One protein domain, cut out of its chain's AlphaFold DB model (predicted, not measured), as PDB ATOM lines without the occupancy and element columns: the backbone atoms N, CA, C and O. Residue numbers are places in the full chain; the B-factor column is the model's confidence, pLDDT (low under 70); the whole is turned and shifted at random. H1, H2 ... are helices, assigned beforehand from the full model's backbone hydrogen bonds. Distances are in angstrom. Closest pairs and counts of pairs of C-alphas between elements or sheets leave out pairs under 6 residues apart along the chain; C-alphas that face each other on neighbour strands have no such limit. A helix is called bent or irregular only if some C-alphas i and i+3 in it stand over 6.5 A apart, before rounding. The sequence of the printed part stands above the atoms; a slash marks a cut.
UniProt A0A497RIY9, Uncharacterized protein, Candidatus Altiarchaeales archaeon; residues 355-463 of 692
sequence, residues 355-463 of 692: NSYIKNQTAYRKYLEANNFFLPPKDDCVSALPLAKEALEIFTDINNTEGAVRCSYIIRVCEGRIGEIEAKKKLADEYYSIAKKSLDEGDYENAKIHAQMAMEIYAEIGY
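What this domain is: This is residues 355 to 463 of the 692 residues of an uncharacterized protein of Candidatus Altiarchaeales archaeon (UniProt A0A497RIY9). One long straight helix, H3, makes the length of a thin rod; H1 and H2 pack side by side along its first part, and H4 folds back along its last part as a hairpin. H1 and H4 lie at opposite ends of the rod and are apart, with a stretch of H3 between the two groups. The printed part has 109 residues with four named helices, H1, H2, H3 and H4 in that order, and no named strand; the class is all helix. The whole is extended, with a radius of gyration of the C-alphas of 20.7 A and spans of 70 by 25 by 15 A.

Where its parts are: H1 takes residues 355 to 374 and is 28.1 A from first to last C-alpha, beginning at C-alpha 355, (20.315, -42.612, 111.095). H2 takes residues 381 to 397 and is 23.9 A long; it is irregular, but only just, with C-alphas 383 and 386 at 6.6 A. H3, residues 401 to 441, is the longest helix at 59.2 A and runs from C-alpha 401 at (20.135, -43.702, 94.185) to C-alpha 441 at (-0.410, -95.497, 74.129). H4 takes residues 444 to 460, is 24.4 A long and ends at C-alpha 460, (21.029, -78.107, 81.372).

How they stand to each other: H1, H2 and H3 form a bundle, up and down, each helix running against the one before it. H1 and H2 are a helical hairpin and touch at a shallow tilt of 19 degrees, opposite ways; their closest C-alphas, of Ala 370 and Ala 384, are 4.3 A apart. H3 is the hub, touching the three other helices. With residues 401 to 418 alone it touches H2 as a hairpin, opposite ways at a shallow tilt of 34 degrees, only just short of steep; the closest C-alphas are those of Leu 392 and Ala 404, 5.0 A apart. With residues 403 to 410 alone H3 touches H1, the same way at a tilt of 37 degrees, only just steep; the closest C-alphas, of Tyr 367 and Cys 407, are 6.6 A apart. With residues 424 to 439 alone H3 touches H4, a hairpin at a shallow tilt of 18 degrees, opposite ways; the closest C-alphas, of Ala 435 and Ala 447, are 4.1 A apart. H4 is apart from H1 and from H2. In H1, H3 and H4 every O i to N i+4 pair is within hydrogen-bond range; in H2 it is 11 of 13.

The domain as a whole: The C-alphas farthest apart, of Asn 355 and Gly 442, are at 69.6 A. The printed part has no cut. The links H2 to H3 and H3 to H4 are tight, H1 to H2 is short, and no link is long. The mean pLDDT of the printed part is 91.6, and no printed residue is under 70.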
ATOM      1  N   ASN A 355      20.926 -41.327 111.451       87.50
ATOM      2  CA  ASN A 355      20.315 -42.612 111.095       87.50
ATOM      3  C   ASN A 355      20.469 -42.980 109.610       87.50
ATOM      4  O   ASN A 355      20.466 -44.162 109.257       87.50
ATOM      5  N   SER A 356      20.610 -41.994 108.720       89.56
ATOM      6  CA  SER A 356      20.829 -42.237 107.294       89.56
ATOM      7  C   SER A 356      22.182 -42.905 107.032       89.56
ATOM      8  O   SER A 356      22.276 -43.744 106.139       89.56
ATOM      9  N   TYR A 357      23.216 -42.566 107.808       88.88
ATOM     10  CA  TYR A 357      24.540 -43.184 107.721       88.88
ATOM     11  C   TYR A 357      24.517 -44.641 108.162       88.88
ATOM     12  O   TYR A 357      25.010 -45.502 107.432       88.88
ATOM     13  N   ILE A 358      23.870 -44.931 109.291       85.44
ATOM     14  CA  ILE A 358      23.747 -46.295 109.823       85.44
ATOM     15  C   ILE A 358      23.007 -47.182 108.823       85.44
ATOM     16  O   ILE A 358      23.509 -48.223 108.394       85.44
ATOM     17  N   LYS A 359      21.839 -46.720 108.359       90.31
ATOM     18  CA  LYS A 359      21.062 -47.401 107.316       90.31
ATOM     19  C   LYS A 359      21.892 -47.624 106.053       90.31
ATOM     20  O   LYS A 359      21.850 -48.712 105.482       90.31
ATOM     21  N   ASN A 360      22.679 -46.630 105.637       90.56
ATOM     22  CA  ASN A 360      23.552 -46.751 104.476       90.56
ATOM     23  C   ASN A 360      24.623 -47.838 104.661       90.56
ATOM     24  O   ASN A 360      24.823 -48.641 103.752       90.56
ATOM     25  N   GLN A 361      25.282 -47.900 105.822       87.88
ATOM     26  CA  GLN A 361      26.276 -48.936 106.127       87.88
ATOM     27  C   GLN A 361      25.649 -50.332 106.142       87.88
ATOM     28  O   GLN A 361      26.166 -51.254 105.505       87.88
ATOM     29  N   THR A 362      24.493 -50.484 106.788       90.19
ATOM     30  CA  THR A 362      23.747 -51.749 106.839       90.19
ATOM     31  C   THR A 362      23.324 -52.217 105.447       90.19
ATOM     32  O   THR A 362      23.558 -53.373 105.081       90.19
ATOM     33  N   ALA A 363      22.767 -51.320 104.631       92.69
ATOM     34  CA  ALA A 363      22.406 -51.615 103.246       92.69
ATOM     35  C   ALA A 363      23.630 -52.001 102.408       92.69
ATOM     36  O   ALA A 363      23.567 -52.938 101.612       92.69
ATOM     37  N   TYR A 364      24.762 -51.324 102.612       92.19
ATOM     38  CA  TYR A 364      25.996 -51.613 101.891       92.19
ATOM     39  C   TYR A 364      26.581 -52.979 102.261       92.19
ATOM     40  O   TYR A 364      26.970 -53.724 101.364       92.19
ATOM     41  N   ARG A 365      26.572 -53.362 103.546       91.62
ATOM     42  CA  ARG A 365      26.969 -54.711 103.992       91.62
ATOM     43  C   ARG A 365      26.120 -55.791 103.313       91.62
ATOM     44  O   ARG A 365      26.676 -56.707 102.707       91.62
ATOM     45  N   LYS A 366      24.791 -55.636 103.323       95.12
ATOM     46  CA  LYS A 366      23.858 -56.557 102.645       95.12
ATOM     47  C   LYS A 366      24.080 -56.604 101.135       95.12
ATOM     48  O   LYS A 366      24.088 -57.680 100.543       95.12
ATOM     49  N   TYR A 367      24.314 -55.452 100.506       94.94
ATOM     50  CA  TYR A 367      24.650 -55.379  99.087       94.94
ATOM     51  C   TYR A 367      25.954 -56.117  98.766       94.94
ATOM     52  O   TYR A 367      25.989 -56.874  97.797       94.94
ATOM     53  N   LEU A 368      27.016 -55.929  99.554       93.56
ATOM     54  CA  LEU A 368      28.285 -56.632  99.354       93.56
ATOM     55  C   LEU A 368      28.109 -58.146  99.483       93.56
ATOM     56  O   LEU A 368      28.656 -58.899  98.678       93.56
ATOM     57  N   GLU A 369      27.316 -58.595 100.454       95.56
ATOM     58  CA  GLU A 369      26.989 -60.007 100.621       95.56
ATOM     59  C   GLU A 369      26.200 -60.554  99.420       95.56
ATOM     60  O   GLU A 369      26.597 -61.563  98.831       95.56
ATOM     61  N   ALA A 370      25.156 -59.844  98.978       94.75
ATOM     62  CA  ALA A 370      24.401 -60.183  97.774       94.75
ATOM     63  C   ALA A 370      25.310 -60.256  96.537       94.75
ATOM     64  O   ALA A 370      25.243 -61.202  95.753       94.75
ATOM     65  N   ASN A 371      26.198 -59.275  96.380       93.25
ATOM     66  CA  ASN A 371      27.146 -59.192  95.278       93.25
ATOM     67  C   ASN A 371      28.159 -60.350  95.309       93.25
ATOM     68  O   ASN A 371      28.516 -60.879  94.260       93.25
ATOM     69  N   ASN A 372      28.573 -60.803  96.497       94.06
ATOM     70  CA  ASN A 372      29.441 -61.972  96.650       94.06
ATOM     71  C   ASN A 372      28.760 -63.275  96.206       94.06
ATOM     72  O   ASN A 372      29.434 -64.134  95.643       94.06
ATOM     73  N   PHE A 373      27.458 -63.449  96.457       93.69
ATOM     74  CA  PHE A 373      26.690 -64.587  95.927       93.69
ATOM     75  C   PHE A 373      26.465 -64.479  94.419       93.69
ATOM     76  O   PHE A 373      26.591 -65.471  93.704       93.69
ATOM     77  N   PHE A 374      26.179 -63.272  93.939       91.62
ATOM     78  CA  PHE A 374      25.916 -62.983  92.534       91.62
ATOM     79  C   PHE A 374      27.138 -63.195  91.626       91.62
ATOM     80  O   PHE A 374      26.990 -63.650  90.492       91.62
ATOM     81  N   LEU A 375      28.344 -62.856  92.090       88.50
ATOM     82  CA  LEU A 375      29.558 -62.952  91.280       88.50
ATOM     83  C   LEU A 375      30.118 -64.390  91.199       88.50
ATOM     84  O   LEU A 375      29.956 -65.197  92.120       88.50
ATOM     85  N   PRO A 376      30.845 -64.731  90.115       81.56
ATOM     86  CA  PRO A 376      31.579 -65.989  90.028       81.56
ATOM     87  C   PRO A 376      32.629 -66.121  91.149       81.56
ATOM     88  O   PRO A 376      33.261 -65.126  91.507       81.56
ATOM     89  N   PRO A 377      32.881 -67.335  91.672       84.50
ATOM     90  CA  PRO A 377      32.391 -68.626  91.183       84.50
ATOM     91  C   PRO A 377      31.037 -69.061  91.763       84.50
ATOM     92  O   PRO A 377      30.574 -70.134  91.393       84.50
ATOM     93  N   LYS A 378      30.427 -68.285  92.675       87.62
ATOM     94  CA  LYS A 378      29.177 -68.690  93.335       87.62
ATOM     95  C   LYS A 378      27.998 -68.686  92.361       87.62
ATOM     96  O   LYS A 378      27.289 -69.681  92.304       87.62
ATOM     97  N   ASP A 379      27.833 -67.598  91.601       86.06
ATOM     98  CA  ASP A 379      26.750 -67.414  90.611       86.06
ATOM     99  C   ASP A 379      25.351 -67.797  91.157       86.06
ATOM    100  O   ASP A 379      24.475 -68.271  90.432       86.06
ATOM    101  N   ASP A 380      25.144 -67.599  92.462       90.19
ATOM    102  CA  ASP A 380      23.990 -68.078  93.216       90.19
ATOM    103  C   ASP A 380      22.948 -66.968  93.342       90.19
ATOM    104  O   ASP A 380      22.892 -66.198  94.307       90.19
ATOM    105  N   CYS A 381      22.098 -66.890  92.323       92.12
ATOM    106  CA  CYS A 381      21.014 -65.922  92.284       92.12
ATOM    107  C   CYS A 381      19.899 -66.182  93.303       92.12
ATOM    108  O   CYS A 381      19.153 -65.252  93.606       92.12
ATOM    109  N   VAL A 382      19.777 -67.401  93.838       90.50
ATOM    110  CA  VAL A 382      18.749 -67.726  94.835       90.50
ATOM    111  C   VAL A 382      19.113 -67.089  96.174       90.50
ATOM    112  O   VAL A 382      18.264 -66.446  96.787       90.50
ATOM    113  N   SER A 383      20.382 -67.181  96.579       93.00
ATOM    114  CA  SER A 383      20.881 -66.538  97.803       93.00
ATOM    115  C   SER A 383      21.076 -65.026  97.646       93.00
ATOM    116  O   SER A 383      20.826 -64.269  98.582       93.00
ATOM    117  N   ALA A 384      21.485 -64.550  96.462       94.94
ATOM    118  CA  ALA A 384      21.723 -63.123  96.226       94.94
ATOM    119  C   ALA A 384      20.437 -62.273  96.228       94.94
ATOM    120  O   ALA A 384      20.453 -61.124  96.674       94.94
ATOM    121  N   LEU A 385      19.328 -62.812  95.709       95.12
ATOM    122  CA  LEU A 385      18.090 -62.063  95.485       95.12
ATOM    123  C   LEU A 385      17.460 -61.453  96.756       95.12
ATOM    124  O   LEU A 385      17.163 -60.257  96.714       95.12
ATOM    125  N   PRO A 386      17.233 -62.193  97.863       96.44
ATOM    126  CA  PRO A 386      16.630 -61.614  99.068       96.44
ATOM    127  C   PRO A 386      17.503 -60.508  99.677       96.44
ATOM    128  O   PRO A 386      16.999 -59.424  99.957       96.44
ATOM    129  N   LEU A 387      18.819 -60.724  99.761       97.19
ATOM    130  CA  LEU A 387      19.772 -59.740 100.285       97.19
ATOM    131  C   LEU A 387      19.784 -58.449  99.453       97.19
ATOM    132  O   LEU A 387      19.781 -57.348 100.002       97.19
ATOM    133  N   ALA A 388      19.758 -58.573  98.122       96.06
ATOM    134  CA  ALA A 388      19.688 -57.420  97.232       96.06
ATOM    135  C   ALA A 388      18.359 -56.656  97.378       96.06
ATOM    136  O   ALA A 388      18.362 -55.430  97.279       96.06
ATOM    137  N   LYS A 389      17.237 -57.349  97.627       97.38
ATOM    138  CA  LYS A 389      15.923 -56.724  97.868       97.38
ATOM    139  C   LYS A 389      15.887 -55.960  99.189       97.38
ATOM    140  O   LYS A 389      15.475 -54.805  99.185       97.38
ATOM    141  N   GLU A 390      16.390 -56.550 100.270       97.69
ATOM    142  CA  GLU A 390      16.518 -55.862 101.563       97.69
ATOM    143  C   GLU A 390      17.419 -54.624 101.450       97.69
ATOM    144  O   GLU A 390      17.055 -53.534 101.887       97.69
ATOM    145  N   ALA A 391      18.582 -54.759 100.803       95.81
ATOM    146  CA  ALA A 391      19.477 -53.629 100.577       95.81
ATOM    147  C   ALA A 391      18.821 -52.536  99.714       95.81
ATOM    148  O   ALA A 391      18.994 -51.352  99.991       95.81
ATOM    149  N   LEU A 392      18.058 -52.913  98.676       96.62
ATOM    150  CA  LEU A 392      17.317 -51.972  97.833       96.62
ATOM    151  C   LEU A 392      16.281 -51.180  98.637       96.62
ATOM    152  O   LEU A 392      16.180 -49.968  98.448       96.62
ATOM    153  N   GLU A 393      15.520 -51.844  99.504       97.12
ATOM    154  CA  GLU A 393      14.509 -51.201 100.346       97.12
ATOM    155  C   GLU A 393      15.146 -50.126 101.232       97.12
ATOM    156  O   GLU A 393      14.733 -48.966 101.187       97.12
ATOM    157  N   ILE A 394      16.230 -50.476 101.934       94.69
ATOM    158  CA  ILE A 394      16.944 -49.539 102.807       94.69
ATOM    159  C   ILE A 394      17.557 -48.387 101.998       94.69
ATOM    160  O   ILE A 394      17.410 -47.226 102.378       94.69
ATOM    161  N   PHE A 395      18.217 -48.667 100.866       92.75
ATOM    162  CA  PHE A 395      18.777 -47.612 100.013       92.75
ATOM    163  C   PHE A 395      17.702 -46.667  99.468       92.75
ATOM    164  O   PHE A 395      17.951 -45.468  99.346       92.75
ATOM    165  N   THR A 396      16.512 -47.185  99.163       92.31
ATOM    166  CA  THR A 396      15.380 -46.376  98.700       92.31
ATOM    167  C   THR A 396      14.870 -45.466  99.815       92.31
ATOM    168  O   THR A 396      14.692 -44.273  99.575       92.31
ATOM    169  N   ASP A 397      14.723 -45.989 101.036       92.94
ATOM    170  CA  ASP A 397      14.290 -45.227 102.217       92.94
ATOM    171  C   ASP A 397      15.198 -44.012 102.496       92.94
ATOM    172  O   ASP A 397      14.725 -42.902 102.739       92.94
ATOM    173  N   ILE A 398      16.518 -44.171 102.354       90.88
ATOM    174  CA  ILE A 398      17.490 -43.083 102.583       90.88
ATOM    175  C   ILE A 398      17.802 -42.228 101.341       90.88
ATOM    176  O   ILE A 398      18.703 -41.370 101.378       90.88
ATOM    177  N   ASN A 399      17.083 -42.447 100.235       87.50
ATOM    178  CA  ASN A 399      17.311 -41.819  98.930       87.50
ATOM    179  C   ASN A 399      18.751 -41.994  98.393       87.50
ATOM    180  O   ASN A 399      19.310 -41.076  97.788       87.50
ATOM    181  N   ASN A 400      19.365 -43.162  98.611       85.94
ATOM    182  CA  ASN A 400      20.636 -43.538  97.990       85.94
ATOM    183  C   ASN A 400      20.379 -44.137  96.598       85.94
ATOM    184  O   ASN A 400      20.175 -45.343  96.438       85.94
ATOM    185  N   THR A 401      20.402 -43.289  95.571       88.12
ATOM    186  CA  THR A 401      20.135 -43.702  94.185       88.12
ATOM    187  C   THR A 401      21.199 -44.650  93.630       88.12
ATOM    188  O   THR A 401      20.863 -45.588  92.910       88.12
ATOM    189  N   GLU A 402      22.469 -44.456  93.987       86.25
ATOM    190  CA  GLU A 402      23.581 -45.299  93.535       86.25
ATOM    191  C   GLU A 402      23.452 -46.731  94.078       86.25
ATOM    192  O   GLU A 402      23.499 -47.699  93.312       86.25
ATOM    193  N   GLY A 403      23.236 -46.869  95.390       86.38
ATOM    194  CA  GLY A 403      23.004 -48.155  96.048       86.38
ATOM    195  C   GLY A 403      21.761 -48.858  95.503       86.38
ATOM    196  O   GLY A 403      21.822 -50.034  95.140       86.38
ATOM    197  N   ALA A 404      20.661 -48.119  95.331       90.00
ATOM    198  CA  ALA A 404      19.431 -48.655  94.758       90.00
ATOM    199  C   ALA A 404      19.630 -49.179  93.321       90.00
ATOM    200  O   ALA A 404      19.153 -50.269  92.991       90.00
ATOM    201  N   VAL A 405      20.377 -48.465  92.468       88.94
ATOM    202  CA  VAL A 405      20.689 -48.916  91.096       88.94
ATOM    203  C   VAL A 405      21.532 -50.194  91.108       88.94
ATOM    204  O   VAL A 405      21.243 -51.122  90.347       88.94
ATOM    205  N   ARG A 406      22.536 -50.283  91.989       89.69
ATOM    206  CA  ARG A 406      23.375 -51.485  92.139       89.69
ATOM    207  C   ARG A 406      22.560 -52.709  92.559       89.69
ATOM    208  O   ARG A 406      22.694 -53.764  91.937       89.69
ATOM    209  N   CYS A 407      21.684 -52.573  93.552       90.94
ATOM    210  CA  CYS A 407      20.795 -53.658  93.974       90.94
ATOM    211  C   CYS A 407      19.785 -54.031  92.881       90.94
ATOM    212  O   CYS A 407      19.614 -55.211  92.576       90.94
ATOM    213  N   SER A 408      19.174 -53.035  92.230       91.88
ATOM    214  CA  SER A 408      18.224 -53.246  91.127       91.88
ATOM    215  C   SER A 408      18.839 -54.041  89.975       91.88
ATOM    216  O   SER A 408      18.159 -54.859  89.356       91.88
ATOM    217  N   TYR A 409      20.129 -53.836  89.690       91.12
ATOM    218  CA  TYR A 409      20.847 -54.616  88.684       91.12
ATOM    219  C   TYR A 409      20.918 -56.104  89.054       91.12
ATOM    220  O   TYR A 409      20.525 -56.942  88.240       91.12
ATOM    221  N   ILE A 410      21.359 -56.428  90.277       91.06
ATOM    222  CA  ILE A 410      21.438 -57.817  90.765       91.06
ATOM    223  C   ILE A 410      20.052 -58.469  90.714       91.06
ATOM    224  O   ILE A 410      19.902 -59.546  90.139       91.06
ATOM    225  N   ILE A 411      19.032 -57.781  91.239       93.38
ATOM    226  CA  ILE A 411      17.643 -58.261  91.262       93.38
ATOM    227  C   ILE A 411      17.166 -58.591  89.849       93.38
ATOM    228  O   ILE A 411      16.745 -59.717  89.594       93.38
ATOM    229  N   ARG A 412      17.301 -57.652  88.905       91.81
ATOM    230  CA  ARG A 412      16.834 -57.836  87.525       91.81
ATOM    231  C   ARG A 412      17.512 -59.015  86.829       91.81
ATOM    232  O   ARG A 412      16.852 -59.752  86.097       91.81
ATOM    233  N   VAL A 413      18.823 -59.178  87.005       89.62
ATOM    234  CA  VAL A 413      19.560 -60.296  86.395       89.62
ATOM    235  C   VAL A 413      19.131 -61.621  87.021       89.62
ATOM    236  O   VAL A 413      18.885 -62.581  86.290       89.62
ATOM    237  N   CYS A 414      19.007 -61.674  88.345       91.12
ATOM    238  CA  CYS A 414      18.633 -62.895  89.044       91.12
ATOM    239  C   CYS A 414      17.186 -63.315  88.794       91.12
ATOM    240  O   CYS A 414      16.960 -64.485  88.500       91.12
ATOM    241  N   GLU A 415      16.227 -62.389  88.794       90.56
ATOM    242  CA  GLU A 415      14.839 -62.678  88.409       90.56
ATOM    243  C   GLU A 415      14.753 -63.181  86.961       90.56
ATOM    244  O   GLU A 415      14.040 -64.143  86.687       90.56
ATOM    245  N   GLY A 416      15.538 -62.601  86.044       86.06
ATOM    246  CA  GLY A 416      15.622 -63.077  84.662       86.06
ATOM    247  C   GLY A 416      16.149 -64.512  84.546       86.06
ATOM    248  O   GLY A 416      15.562 -65.324  83.835       86.06
ATOM    249  N   ARG A 417      17.231 -64.845  85.263       86.81
ATOM    250  CA  ARG A 417      17.823 -66.195  85.261       86.81
ATOM    251  C   ARG A 417      16.916 -67.232  85.915       86.81
ATOM    252  O   ARG A 417      16.749 -68.317  85.368       86.81
ATOM    253  N   ILE A 418      16.323 -66.898  87.061       87.38
ATOM    254  CA  ILE A 418      15.381 -67.778  87.761       87.38
ATOM    255  C   ILE A 418      14.162 -68.036  86.870       87.38
ATOM    256  O   ILE A 418      13.786 -69.190  86.681       87.38
ATOM    257  N   GLY A 419      13.620 -66.996  86.228       84.25
ATOM    258  CA  GLY A 419      12.522 -67.143  85.272       84.25
ATOM    259  C   GLY A 419      12.874 -68.020  84.062       84.25
ATOM    260  O   GLY A 419      12.045 -68.815  83.622       84.25
ATOM    261  N   GLU A 420      14.102 -67.934  83.535       85.19
ATOM    262  CA  GLU A 420      14.570 -68.822  82.457       85.19
ATOM    263  C   GLU A 420      14.643 -70.288  82.916       85.19
ATOM    264  O   GLU A 420      14.194 -71.181  82.193       85.19
ATOM    265  N   ILE A 421      15.156 -70.541  84.126       85.88
ATOM    266  CA  ILE A 421      15.220 -71.884  84.723       85.88
ATOM    267  C   ILE A 421      13.810 -72.452  84.928       85.88
ATOM    268  O   ILE A 421      13.559 -73.601  84.563       85.88
ATOM    269  N   GLU A 422      12.872 -71.660  85.452       87.94
ATOM    270  CA  GLU A 422      11.475 -72.075  85.642       87.94
ATOM    271  C   GLU A 422      10.778 -72.395  84.313       87.94
ATOM    272  O   GLU A 422      10.081 -73.406  84.203       87.94
ATOM    273  N   ALA A 423      10.994 -71.578  83.278       86.06
ATOM    274  CA  ALA A 423      10.440 -71.821  81.949       86.06
ATOM    275  C   ALA A 423      10.997 -73.109  81.319       86.06
ATOM    276  O   ALA A 423      10.225 -73.916  80.793       86.06
ATOM    277  N   LYS A 424      12.317 -73.333  81.411       89.94
ATOM    278  CA  LYS A 424      12.963 -74.572  80.949       89.94
ATOM    279  C   LYS A 424      12.446 -75.788  81.706       89.94
ATOM    280  O   LYS A 424      12.114 -76.790  81.081       89.94
ATOM    281  N   LYS A 425      12.294 -75.686  83.029       91.94
ATOM    282  CA  LYS A 425      11.725 -76.762  83.843       91.94
ATOM    283  C   LYS A 425      10.311 -77.117  83.389       91.94
ATOM    284  O   LYS A 425      10.030 -78.284  83.157       91.94
ATOM    285  N   LYS A 426       9.444 -76.122  83.187       92.88
ATOM    286  CA  LYS A 426       8.071 -76.351  82.716       92.88
ATOM    287  C   LYS A 426       8.035 -77.058  81.357       92.88
ATOM    288  O   LYS A 426       7.212 -77.946  81.157       92.88
ATOM    289  N   LEU A 427       8.923 -76.676  80.438       93.06
ATOM    290  CA  LEU A 427       9.056 -77.337  79.138       93.06
ATOM    291  C   LEU A 427       9.534 -78.792  79.284       93.06
ATOM    292  O   LEU A 427       9.004 -79.682  78.622       93.06
ATOM    293  N   ALA A 428      10.498 -79.051  80.172       94.25
ATOM    294  CA  ALA A 428      10.957 -80.405  80.476       94.25
ATOM    295  C   ALA A 428       9.840 -81.268  81.092       94.25
ATOM    296  O   ALA A 428       9.639 -82.401  80.654       94.25
ATOM    297  N   ASP A 429       9.065 -80.715  82.033       94.50
ATOM    298  CA  ASP A 429       7.907 -81.378  82.647       94.50
ATOM    299  C   ASP A 429       6.848 -81.747  81.588       94.50
ATOM    300  O   ASP A 429       6.255 -82.828  81.634       94.50
ATOM    301  N   GLU A 430       6.622 -80.867  80.607       95.31
ATOM    302  CA  GLU A 430       5.709 -81.112  79.487       95.31
ATOM    303  C   GLU A 430       6.195 -82.273  78.609       95.31
ATOM    304  O   GLU A 430       5.431 -83.208  78.357       95.31
ATOM    305  N   TYR A 431       7.471 -82.279  78.213       96.38
ATOM    306  CA  TYR A 431       8.050 -83.394  77.458       96.38
ATOM    307  C   TYR A 431       8.021 -84.708  78.235       96.38
ATOM    308  O   TYR A 431       7.672 -85.746  77.671       96.38
ATOM    309  N   TYR A 432       8.305 -84.681  79.535       96.12
ATOM    310  CA  TYR A 432       8.226 -85.866  80.383       96.12
ATOM    311  C   TYR A 432       6.789 -86.412  80.479       96.12
ATOM    312  O   TYR A 432       6.569 -87.625  80.442       96.12
ATOM    313  N   SER A 433       5.793 -85.525  80.540       96.19
ATOM    314  CA  SER A 433       4.373 -85.894  80.502       96.19
ATOM    315  C   SER A 433       3.972 -86.516  79.159       96.19
ATOM    316  O   SER A 433       3.322 -87.565  79.135       96.19
ATOM    317  N   ILE A 434       4.413 -85.928  78.038       94.94
ATOM    318  CA  ILE A 434       4.199 -86.490  76.694       94.94
ATOM    319  C   ILE A 434       4.833 -87.881  76.594       94.94
ATOM    320  O   ILE A 434       4.179 -88.811  76.130       94.94
ATOM    321  N   ALA A 435       6.060 -88.048  77.091       95.00
ATOM    322  CA  ALA A 435       6.766 -89.324  77.068       95.00
ATOM    323  C   ALA A 435       5.989 -90.438  77.784       95.00
ATOM    324  O   ALA A 435       5.826 -91.531  77.237       95.00
ATOM    325  N   LYS A 436       5.461 -90.153  78.982       96.38
ATOM    326  CA  LYS A 436       4.610 -91.094  79.728       96.38
ATOM    327  C   LYS A 436       3.337 -91.446  78.970       96.38
ATOM    328  O   LYS A 436       2.991 -92.616  78.871       96.38
ATOM    329  N   LYS A 437       2.667 -90.445  78.399       95.69
ATOM    330  CA  LYS A 437       1.445 -90.666  77.628       95.69
ATOM    331  C   LYS A 437       1.700 -91.546  76.399       95.69
ATOM    332  O   LYS A 437       0.961 -92.497  76.177       95.69
ATOM    333  N   SER A 438       2.760 -91.275  75.636       93.44
ATOM    334  CA  SER A 438       3.138 -92.097  74.478       93.44
ATOM    335  C   SER A 438       3.511 -93.527  74.876       93.44
ATOM    336  O   SER A 438       3.186 -94.465  74.151       93.44
ATOM    337  N   LEU A 439       4.136 -93.718  76.044       92.88
ATOM    338  CA  LEU A 439       4.410 -95.047  76.595       92.88
ATOM    339  C   LEU A 439       3.115 -95.818  76.895       92.88
ATOM    340  O   LEU A 439       3.027 -97.001  76.569       92.88
ATOM    341  N   ASP A 440       2.122 -95.158  77.493       91.94
ATOM    342  CA  ASP A 440       0.816 -95.758  77.788       91.94
ATOM    343  C   ASP A 440       0.028 -96.090  76.507       91.94
ATOM    344  O   ASP A 440      -0.680 -97.094  76.453       91.94
ATOM    345  N   GLU A 441       0.187 -95.281  75.455       93.06
ATOM    346  CA  GLU A 441      -0.410 -95.497  74.129       93.06
ATOM    347  C   GLU A 441       0.324 -96.567  73.292       93.06
ATOM    348  O   GLU A 441      -0.181 -96.987  72.249       93.06
ATOM    349  N   GLY A 442       1.490 -97.044  73.744       87.38
ATOM    350  CA  GLY A 442       2.304 -98.044  73.045       87.38
ATOM    351  C   GLY A 442       3.174 -97.485  71.912       87.38
ATOM    352  O   GLY A 442       3.736 -98.256  71.134       87.38
ATOM    353  N   ASP A 443       3.318 -96.162  71.813       91.75
ATOM    354  CA  ASP A 443       4.217 -95.498  70.866       91.75
ATOM    355  C   ASP A 443       5.601 -95.282  71.497       91.75
ATOM    356  O   ASP A 443       5.955 -94.211  71.998       91.75
ATOM    357  N   TYR A 444       6.393 -96.354  71.502       91.19
ATOM    358  CA  TYR A 444       7.677 -96.396  72.202       91.19
ATOM    359  C   TYR A 444       8.756 -95.490  71.599       91.19
ATOM    360  O   TYR A 444       9.636 -95.036  72.331       91.19
ATOM    361  N   GLU A 445       8.719 -95.216  70.291       89.06
ATOM    362  CA  GLU A 445       9.702 -94.318  69.669       89.06
ATOM    363  C   GLU A 445       9.433 -92.867  70.062       89.06
ATOM    364  O   GLU A 445      10.350 -92.172  70.508       89.06
ATOM    365  N   ASN A 446       8.171 -92.426  70.004       88.56
ATOM    366  CA  ASN A 446       7.815 -91.092  70.478       88.56
ATOM    367  C   ASN A 446       8.017 -90.955  71.989       88.56
ATOM    368  O   ASN A 446       8.526 -89.925  72.433       88.56
ATOM    369  N   ALA A 447       7.699 -91.984  72.781       92.75
ATOM    370  CA  ALA A 447       7.960 -91.977  74.218       92.75
ATOM    371  C   ALA A 447       9.449 -91.756  74.531       92.75
ATOM    372  O   ALA A 447       9.795 -90.928  75.376       92.75
ATOM    373  N   LYS A 448      10.342 -92.452  73.812       93.44
ATOM    374  CA  LYS A 448      11.792 -92.348  74.015       93.44
ATOM    375  C   LYS A 448      12.329 -90.964  73.658       93.44
ATOM    376  O   LYS A 448      13.082 -90.399  74.448       93.44
ATOM    377  N   ILE A 449      11.931 -90.418  72.507       93.00
ATOM    378  CA  ILE A 449      12.378 -89.093  72.048       93.00
ATOM    379  C   ILE A 449      12.022 -88.024  73.084       93.00
ATOM    380  O   ILE A 449      12.889 -87.270  73.519       93.00
ATOM    381  N   HIS A 450      10.768 -87.995  73.540       93.69
ATOM    382  CA  HIS A 450      10.324 -86.990  74.503       93.69
ATOM    383  C   HIS A 450      10.972 -87.174  75.886       93.69
ATOM    384  O   HIS A 450      11.315 -86.184  76.531       93.69
ATOM    385  N   ALA A 451      11.223 -88.415  76.326       94.38
ATOM    386  CA  ALA A 451      11.954 -88.670  77.570       94.38
ATOM    387  C   ALA A 451      13.406 -88.163  77.498       94.38
ATOM    388  O   ALA A 451      13.905 -87.594  78.468       94.38
ATOM    389  N   GLN A 452      14.071 -88.317  76.346       95.00
ATOM    390  CA  GLN A 452      15.422 -87.794  76.116       95.00
ATOM    391  C   GLN A 452      15.444 -86.262  76.074       95.00
ATOM    392  O   GLN A 452      16.284 -85.657  76.733       95.00
ATOM    393  N   MET A 453      14.485 -85.630  75.387       94.19
ATOM    394  CA  MET A 453      14.358 -84.166  75.358       94.19
ATOM    395  C   MET A 453      14.145 -83.580  76.761       94.19
ATOM    396  O   MET A 453      14.782 -82.591  77.119       94.19
ATOM    397  N   ALA A 454      13.290 -84.204  77.580       95.12
ATOM    398  CA  ALA A 454      13.105 -83.799  78.972       95.12
ATOM    399  C   ALA A 454      14.410 -83.933  79.778       95.12
ATOM    400  O   ALA A 454      14.811 -82.995  80.465       95.12
ATOM    401  N   MET A 455      15.104 -85.069  79.648       95.69
ATOM    402  CA  MET A 455      16.365 -85.346  80.344       95.69
ATOM    403  C   MET A 455      17.466 -84.338  79.996       95.69
ATOM    404  O   MET A 455      18.175 -83.883  80.892       95.69
ATOM    405  N   GLU A 456      17.601 -83.975  78.716       94.31
ATOM    406  CA  GLU A 456      18.569 -82.976  78.246       94.31
ATOM    407  C   GLU A 456      18.307 -81.605  78.870       94.31
ATOM    408  O   GLU A 456      19.232 -80.980  79.393       94.31
ATOM    409  N   ILE A 457      17.046 -81.164  78.882       91.25
ATOM    410  CA  ILE A 457      16.684 -79.880  79.484       91.25
ATOM    411  C   ILE A 457      16.933 -79.920  80.994       91.25
ATOM    412  O   ILE A 457      17.591 -79.017  81.504       91.25
ATOM    413  N   TYR A 458      16.497 -80.966  81.712       94.25
ATOM    414  CA  TYR A 458      16.775 -81.104  83.148       94.25
ATOM    415  C   TYR A 458      18.277 -81.130  83.460       94.25
ATOM    416  O   TYR A 458      18.685 -80.587  84.487       94.25
ATOM    417  N   ALA A 459      19.105 -81.715  82.590       89.44
ATOM    418  CA  ALA A 459      20.561 -81.693  82.721       89.44
ATOM    419  C   ALA A 459      21.141 -80.285  82.539       89.44
ATOM    420  O   ALA A 459      22.010 -79.891  83.315       89.44
ATOM    421  N   GLU A 460      20.630 -79.506  81.579       87.44
ATOM    422  CA  GLU A 460      21.029 -78.107  81.372       87.44
ATOM    423  C   GLU A 460      20.741 -77.241  82.609       87.44
ATOM    424  O   GLU A 460      21.557 -76.393  82.969       87.44
ATOM    425  N   ILE A 461      19.609 -77.473  83.282       89.75
ATOM    426  CA  ILE A 461      19.202 -76.717  84.480       89.75
ATOM    427  C   ILE A 461      19.611 -77.365  85.817       89.75
ATOM    428  O   ILE A 461      19.311 -76.811  86.872       89.75
ATOM    429  N   GLY A 462      20.293 -78.517  85.806       85.38
ATOM    430  CA  GLY A 462      20.848 -79.166  87.006       85.38
ATOM    431  C   GLY A 462      19.864 -79.965  87.880       85.38
ATOM    432  O   GLY A 462      20.151 -80.225  89.051       85.38
ATOM    433  N   TYR A 463      18.714 -80.390  87.351       89.25
ATOM    434  CA  TYR A 463      17.660 -81.100  88.095       89.25
ATOM    435  C   TYR A 463      17.916 -82.614  88.179       89.25
ATOM    436  O   TYR A 463      17.278 -83.431  87.520       89.25
TER     437      TYR A 463